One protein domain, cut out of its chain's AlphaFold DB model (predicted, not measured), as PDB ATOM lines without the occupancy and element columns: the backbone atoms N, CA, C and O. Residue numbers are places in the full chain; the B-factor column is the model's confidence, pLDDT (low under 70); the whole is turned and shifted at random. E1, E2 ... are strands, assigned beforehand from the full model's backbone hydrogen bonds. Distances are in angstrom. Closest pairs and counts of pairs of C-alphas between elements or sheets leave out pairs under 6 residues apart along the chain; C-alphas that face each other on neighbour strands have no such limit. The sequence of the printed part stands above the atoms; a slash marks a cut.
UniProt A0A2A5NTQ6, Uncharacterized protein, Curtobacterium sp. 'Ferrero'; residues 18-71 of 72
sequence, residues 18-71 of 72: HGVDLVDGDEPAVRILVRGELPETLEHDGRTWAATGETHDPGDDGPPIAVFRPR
ATOM      1  N   HIS A  18       7.865  37.392  54.009       92.88
ATOM      2  CA  HIS A  18       6.441  37.146  53.874       92.88
ATOM      3  C   HIS A  18       6.215  35.788  53.214       92.88
ATOM      4  O   HIS A  18       6.749  35.510  52.136       92.88
ATOM      5  N   GLY A  19       5.407  34.945  53.855       94.75
ATOM      6  CA  GLY A  19       4.839  33.774  53.196       94.75
ATOM      7  C   GLY A  19       3.774  34.219  52.203       94.75
ATOM      8  O   GLY A  19       2.925  35.041  52.547       94.75
ATOM      9  N   VAL A  20       3.817  33.670  50.993       97.25
ATOM     10  CA  VAL A  20       2.817  33.922  49.956       97.25
ATOM     11  C   VAL A  20       2.317  32.599  49.397       97.25
ATOM     12  O   VAL A  20       3.123  31.756  49.006       97.25
ATOM     13  N   ASP A  21       0.999  32.452  49.326       97.31
ATOM     14  CA  ASP A  21       0.330  31.379  48.601       97.31
ATOM     15  C   ASP A  21      -0.199  31.902  47.268       97.31
ATOM     16  O   ASP A  21      -1.028  32.813  47.218       97.31
ATOM     17  N   LEU A  22       0.265  31.286  46.185       97.50
ATOM     18  CA  LEU A  22      -0.275  31.464  44.847       97.50
ATOM     19  C   LEU A  22      -1.409  30.451  44.660       97.50
ATOM     20  O   LEU A  22      -1.162  29.244  44.619       97.50
ATOM     21  N   VAL A  23      -2.649  30.937  44.601       97.31
ATOM     22  CA  VAL A  23      -3.861  30.106  44.528       97.31
ATOM     23  C   VAL A  23      -4.537  30.278  43.171       97.31
ATOM     24  O   VAL A  23      -5.005  31.374  42.850       97.31
ATOM     25  N   ASP A  24      -4.621  29.203  42.387       95.88
ATOM     26  CA  ASP A  24      -5.352  29.171  41.114       95.88
ATOM     27  C   ASP A  24      -6.542  28.207  41.193       95.88
ATOM     28  O   ASP A  24      -6.402  26.991  41.080       95.88
ATOM     29  N   GLY A  25      -7.731  28.763  41.429       93.00
ATOM     30  CA  GLY A  25      -8.956  27.978  41.567       93.00
ATOM     31  C   GLY A  25      -8.846  26.918  42.665       93.00
ATOM     32  O   GLY A  25      -8.570  27.245  43.818       93.00
ATOM     33  N   ASP A  26      -9.083  25.664  42.282       94.25
ATOM     34  CA  ASP A  26      -9.030  24.495  43.168       94.25
ATOM     35  C   ASP A  26      -7.683  23.749  43.098       94.25
ATOM     36  O   ASP A  26      -7.534  22.673  43.687       94.25
ATOM     37  N   GLU A  27      -6.700  24.271  42.355       92.69
ATOM     38  CA  GLU A  27      -5.372  23.663  42.303       92.69
ATOM     39  C   GLU A  27      -4.633  23.820  43.644       92.69
ATOM     40  O   GLU A  27      -4.862  24.781  44.388       92.69
ATOM     41  N   PRO A  28      -3.722  22.889  43.987       94.62
ATOM     42  CA  PRO A  28      -2.886  23.034  45.169       94.62
ATOM     43  C   PRO A  28      -2.100  24.350  45.144       94.62
ATOM     44  O   PRO A  28      -1.416  24.651  44.168       94.62
ATOM     45  N   ALA A  29      -2.160  25.104  46.240       94.81
ATOM     46  CA  ALA A  29      -1.455  26.375  46.344       94.81
ATOM     47  C   ALA A  29       0.070  26.189  46.260       94.81
ATOM     48  O   ALA A  29       0.640  25.299  46.901       94.81
ATOM     49  N   VAL A  30       0.740  27.079  45.526       96.19
ATOM     50  CA  VAL A  30       2.206  27.157  45.512       96.19
ATOM     51  C   VAL A  30       2.652  28.141  46.583       96.19
ATOM     52  O   VAL A  30       2.328  29.326  46.520       96.19
ATOM     53  N   ARG A  31       3.419  27.654  47.562       95.00
ATOM     54  CA  ARG A  31       3.945  28.478  48.653       95.00
ATOM     55  C   ARG A  31       5.344  28.989  48.340       95.00
ATOM     56  O   ARG A  31       6.264  28.197  48.133       95.00
ATOM     57  N   ILE A  32       5.517  30.305  48.380       94.38
ATOM     58  CA  ILE A  32       6.803  30.985  48.190       94.38
ATOM     59  C   ILE A  32       7.115  31.914  49.369       94.38
ATOM     60  O   ILE A  32       6.241  32.265  50.162       94.38
ATOM     61  N   LEU A  33       8.381  32.312  49.483       93.56
ATOM     62  CA  LEU A  33       8.840  33.318  50.439       93.56
ATOM     63  C   LEU A  33       9.297  34.562  49.682       93.56
ATOM     64  O   LEU A  33      10.208  34.486  48.858       93.56
ATOM     65  N   VAL A  34       8.693  35.703  49.998       93.50
ATOM     66  CA  VAL A  34       9.098  37.018  49.491       93.50
ATOM     67  C   VAL A  34       9.904  37.719  50.578       93.50
ATOM     68  O   VAL A  34       9.466  37.786  51.721       93.50
ATOM     69  N   ARG A  35      11.100  38.204  50.235       91.12
ATOM     70  CA  ARG A  35      11.975  38.944  51.155       91.12
ATOM     71  C   ARG A  35      11.885  40.442  50.885       91.12
ATOM     72  O   ARG A  35      11.916  40.843  49.724       91.12
ATOM     73  N   GLY A  36      11.887  41.239  51.945       89.75
ATOM     74  CA  GLY A  36      11.659  42.677  51.882       89.75
ATOM     75  C   GLY A  36      10.170  42.996  51.822       89.75
ATOM     76  O   GLY A  36       9.343  42.218  52.282       89.75
ATOM     77  N   GLU A  37       9.830  44.146  51.251       91.50
ATOM     78  CA  GLU A  37       8.440  44.588  51.149       91.50
ATOM     79  C   GLU A  37       7.619  43.651  50.251       91.50
ATOM     80  O   GLU A  37       8.047  43.279  49.155       91.50
ATOM     81  N   LEU A  38       6.419  43.286  50.707       92.38
ATOM     82  CA  LEU A  38       5.473  42.506  49.915       92.38
ATOM     83  C   LEU A  38       4.859  43.388  48.806       92.38
ATOM     84  O   LEU A  38       4.159  44.351  49.126       92.38
ATOM     85  N   PRO A  39       5.080  43.087  47.513       94.12
ATOM     86  CA  PRO A  39       4.542  43.897  46.423       94.12
ATOM     87  C   PRO A  39       3.057  43.605  46.174       94.12
ATOM     88  O   PRO A  39       2.559  42.535  46.504       94.12
ATOM     89  N   GLU A  40       2.346  44.513  45.499       96.81
ATOM     90  CA  GLU A  40       0.940  44.289  45.105       96.81
ATOM     91  C   GLU A  40       0.779  43.215  44.013       96.81
ATOM     92  O   GLU A  40      -0.298  42.639  43.842       96.81
ATOM     93  N   THR A  41       1.848  42.939  43.261       97.12
ATOM     94  CA  THR A  41       1.870  41.942  42.185       97.12
ATOM     95  C   THR A  41       3.194  41.189  42.140       97.12
ATOM     96  O   THR A  41       4.240  41.764  42.440       97.12
ATOM     97  N   LEU A  42       3.153  39.930  41.705       96.06
ATOM     98  CA  LEU A  42       4.300  39.031  41.575       96.06
ATOM     99  C   LEU A  42       4.288  38.323  40.216       96.06
ATOM    100  O   LEU A  42       3.225  38.006  39.693       96.06
ATOM    101  N   GLU A  43       5.466  38.028  39.675       96.62
ATOM    102  CA  GLU A  43       5.627  37.162  38.502       96.62
ATOM    103  C   GLU A  43       6.069  35.768  38.956       96.62
ATOM    104  O   GLU A  43       7.072  35.627  39.659       96.62
ATOM    105  N   HIS A  44       5.334  34.735  38.548       95.00
ATOM    106  CA  HIS A  44       5.683  33.339  38.806       95.00
ATOM    107  C   HIS A  44       5.197  32.457  37.655       95.00
ATOM    108  O   HIS A  44       4.066  32.613  37.198       95.00
ATOM    109  N   ASP A  45       6.066  31.570  37.163       93.06
ATOM    110  CA  ASP A  45       5.810  30.681  36.018       93.06
ATOM    111  C   ASP A  45       5.264  31.393  34.764       93.06
ATOM    112  O   ASP A  45       4.403  30.892  34.044       93.06
ATOM    113  N   GLY A  46       5.788  32.593  34.484       94.88
ATOM    114  CA  GLY A  46       5.403  33.395  33.317       94.88
ATOM    115  C   GLY A  46       4.009  34.019  33.416       94.88
ATOM    116  O   GLY A  46       3.462  34.443  32.396       94.88
ATOM    117  N   ARG A  47       3.432  34.062  34.620       95.75
ATOM    118  CA  ARG A  47       2.120  34.639  34.898       95.75
ATOM    119  C   ARG A  47       2.222  35.695  35.992       95.75
ATOM    120  O   ARG A  47       2.943  35.521  36.976       95.75
ATOM    121  N   THR A  48       1.423  36.748  35.849       97.50
ATOM    122  CA  THR A  48       1.257  37.775  36.876       97.50
ATOM    123  C   THR A  48       0.217  37.339  37.904       97.50
ATOM    124  O   THR A  48      -0.901  36.953  37.560       97.50
ATOM    125  N   TRP A  49       0.558  37.484  39.175       98.00
ATOM    126  CA  TRP A  49      -0.292  37.226  40.329       98.00
ATOM    127  C   TRP A  49      -0.521  38.529  41.088       98.00
ATOM    128  O   TRP A  49       0.403  39.327  41.231       98.00
ATOM    129  N   ALA A  50      -1.736  38.761  41.568       98.12
ATOM    130  CA  ALA A  50      -2.117  39.965  42.295       98.12
ATOM    131  C   ALA A  50      -2.489  39.629  43.740       98.12
ATOM    132  O   ALA A  50      -3.188  38.642  43.987       98.12
ATOM    133  N   ALA A  51      -2.038  40.468  44.673       97.25
ATOM    134  CA  ALA A  51      -2.403  40.378  46.077       97.25
ATOM    135  C   ALA A  51      -3.920  40.539  46.231       97.25
ATOM    136  O   ALA A  51      -4.515  41.453  45.656       97.25
ATOM    137  N   THR A  52      -4.553  39.676  47.024       96.69
ATOM    138  CA  THR A  52      -6.006  39.756  47.252       96.69
ATOM    139  C   THR A  52      -6.374  40.492  48.538       96.69
ATOM    140  O   THR A  52      -7.534  40.850  48.731       96.69
ATOM    141  N   GLY A  53      -5.398  40.712  49.426       94.56
ATOM    142  CA  GLY A  53      -5.629  41.174  50.798       94.56
ATOM    143  C   GLY A  53      -6.131  40.074  51.739       94.56
ATOM    144  O   GLY A  53      -6.292  40.324  52.931       94.56
ATOM    145  N   GLU A  54      -6.360  38.860  51.228       96.06
ATOM    146  CA  GLU A  54      -6.671  37.682  52.035       96.06
ATOM    147  C   GLU A  54      -5.380  37.082  52.612       96.06
ATOM    148  O   GLU A  54      -4.293  37.206  52.038       96.06
ATOM    149  N   THR A  55      -5.508  36.386  53.740       95.25
ATOM    150  CA  THR A  55      -4.403  35.653  54.360       95.25
ATOM    151  C   THR A  55      -4.838  34.256  54.771       95.25
ATOM    152  O   THR A  55      -5.918  34.093  55.340       95.25
ATOM    153  N   HIS A  56      -3.979  33.265  54.555       93.62
ATOM    154  CA  HIS A  56      -4.101  31.956  55.178       93.62
ATOM    155  C   HIS A  56      -3.454  31.943  56.563       93.62
ATOM    156  O   HIS A  56      -2.382  32.517  56.779       93.62
ATOM    157  N   ASP A  57      -4.121  31.252  57.486       87.69
ATOM    158  CA  ASP A  57      -3.599  30.949  58.811       87.69
ATOM    159  C   ASP A  57      -2.593  29.784  58.703       87.69
ATOM    160  O   ASP A  57      -2.964  28.697  58.243       87.69
ATOM    161  N   PRO A  58      -1.314  29.986  59.063       81.19
ATOM    162  CA  PRO A  58      -0.313  28.924  59.056       81.19
ATOM    163  C   PRO A  58      -0.452  27.925  60.218       81.19
ATOM    164  O   PRO A  58       0.303  26.951  60.245       81.19
ATOM    165  N   GLY A  59      -1.365  28.146  61.169       82.94
ATOM    166  CA  GLY A  59      -1.469  27.397  62.420       82.94
ATOM    167  C   GLY A  59      -0.723  28.070  63.576       82.94
ATOM    168  O   GLY A  59      -0.414  29.257  63.523       82.94
ATOM    169  N   ASP A  60      -0.420  27.289  64.619       76.62
ATOM    170  CA  ASP A  60      -0.302  27.777  66.005       76.62
ATOM    171  C   ASP A  60       0.680  28.935  66.283       76.62
ATOM    172  O   ASP A  60       0.444  29.656  67.244       76.62
ATOM    173  N   ASP A  61       1.725  29.180  65.482       75.62
ATOM    174  CA  ASP A  61       2.711  30.242  65.785       75.62
ATOM    175  C   ASP A  61       3.367  30.898  64.544       75.62
ATOM    176  O   ASP A  61       4.446  31.493  64.629       75.62
ATOM    177  N   GLY A  62       2.763  30.780  63.356       80.38
ATOM    178  CA  GLY A  62       3.321  31.359  62.125       80.38
ATOM    179  C   GLY A  62       2.785  32.765  61.804       80.38
ATOM    180  O   GLY A  62       1.644  33.078  62.144       80.38
ATOM    181  N   PRO A  63       3.548  33.620  61.092       86.62
ATOM    182  CA  PRO A  63       2.999  34.856  60.540       86.62
ATOM    183  C   PRO A  63       1.954  34.552  59.449       86.62
ATOM    184  O   PRO A  63       2.114  33.570  58.718       86.62
ATOM    185  N   PRO A  64       0.917  35.396  59.286       91.25
ATOM    186  CA  PRO A  64      -0.110  35.190  58.269       91.25
ATOM    187  C   PRO A  64       0.507  35.098  56.870       91.25
ATOM    188  O   PRO A  64       1.438  35.833  56.531       91.25
ATOM    189  N   ILE A  65      -0.033  34.196  56.053       95.25
ATOM    190  CA  ILE A  65       0.465  33.919  54.705       95.25
ATOM    191  C   ILE A  65      -0.414  34.670  53.717       95.25
ATOM    192  O   ILE A  65      -1.606  34.394  53.627       95.25
ATOM    193  N   ALA A  66       0.148  35.631  52.990       97.31
ATOM    194  CA  ALA A  66      -0.609  36.427  52.033       97.31
ATOM    195  C   ALA A  66      -1.079  35.570  50.853       97.31
ATOM    196  O   ALA A  66      -0.340  34.715  50.367       97.31
ATOM    197  N   VAL A  67      -2.291  35.817  50.365       97.62
ATOM    198  CA  VAL A  67      -2.843  35.100  49.213       97.62
ATOM    199  C   VAL A  67      -2.764  35.972  47.969       97.62
ATOM    200  O   VAL A  67      -3.146  37.145  47.966       97.62
ATOM    201  N   PHE A  68      -2.256  35.379  46.895       98.12
ATOM    202  CA  PHE A  68      -2.206  35.974  45.572       98.12
ATOM    203  C   PHE A  68      -2.963  35.083  44.594       98.12
ATOM    204  O   PHE A  68      -2.905  33.855  44.672       98.12
ATOM    205  N   ARG A  69      -3.656  35.705  43.641       97.56
ATOM    206  CA  ARG A  69      -4.393  35.002  42.581       97.56
ATOM    207  C   ARG A  69      -3.953  35.483  41.206       97.56
ATOM    208  O   ARG A  69      -3.483  36.618  41.096       97.56
ATOM    209  N   PRO A  70      -4.098  34.669  40.151       96.94
ATOM    210  CA  PRO A  70      -3.680  35.088  38.832       96.94
ATOM    211  C   PRO A  70      -4.453  36.319  38.374       96.94
ATOM    212  O   PRO A  70      -5.678  36.389  38.491       96.94
ATOM    213  N   ARG A  71      -3.728  37.279  37.811       90.19
ATOM    214  CA  ARG A  71      -4.333  38.396  37.098       90.19
ATOM    215  C   ARG A  71      -4.814  37.866  35.745       90.19
ATOM    216  O   ARG A  71      -4.021  37.333  34.972       90.19
TER     217      ARG A  71
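This is residues 18 to 71 of the 72 residues of an uncharacterized protein of Curtobacterium sp. 'Ferrero' (UniProt A0A2A5NTQ6). Five strands side by side make one strongly twisted sheet, curled like part of a barrel but left open between E2 and E3. E4, the longest strand, bends by 89 degrees at residue 53. The printed part has 54 residues with no named helix and E1 to E5 along the chain; the mixed sheet runs E2 E1 E5 E4 E3. It is all strand and compact, with a radius of gyration of the C-alphas of 10.7 A and spans of 33 by 28 by 17 A.

E1, residues 18 to 22, and E2, residues 30 to 35, form an antiparallel hairpin; N 20 and O 32 are 2.9 A apart, within hydrogen-bond range. E1 is parallel to its neighbour E5, residues 65 to 70, with N 21 and O 66 at 2.8 A. E3, residues 41 to 44, E4, residues 47 to 56, and E5 form a meander, each strand the antiparallel neighbour of the one before, with N 49 and O 42 at 2.8 A and N 52 and O 67 at 3.0 A. The edge strands E2 and E3 are apart.

E1 spans 12.6 A from C-alpha 18 at (6.441, 37.146, 53.874), E2 16.3 A, E3 10.0 A, E4 21.4 A, and E5 16.4 A to C-alpha 70 at (-3.680, 35.088, 38.832).

The C-alphas farthest apart, of Gly 46 and Asp 60, are 33.7 A apart. The printed part has no cut and no long link; no printed residue is under 70 in pLDDT.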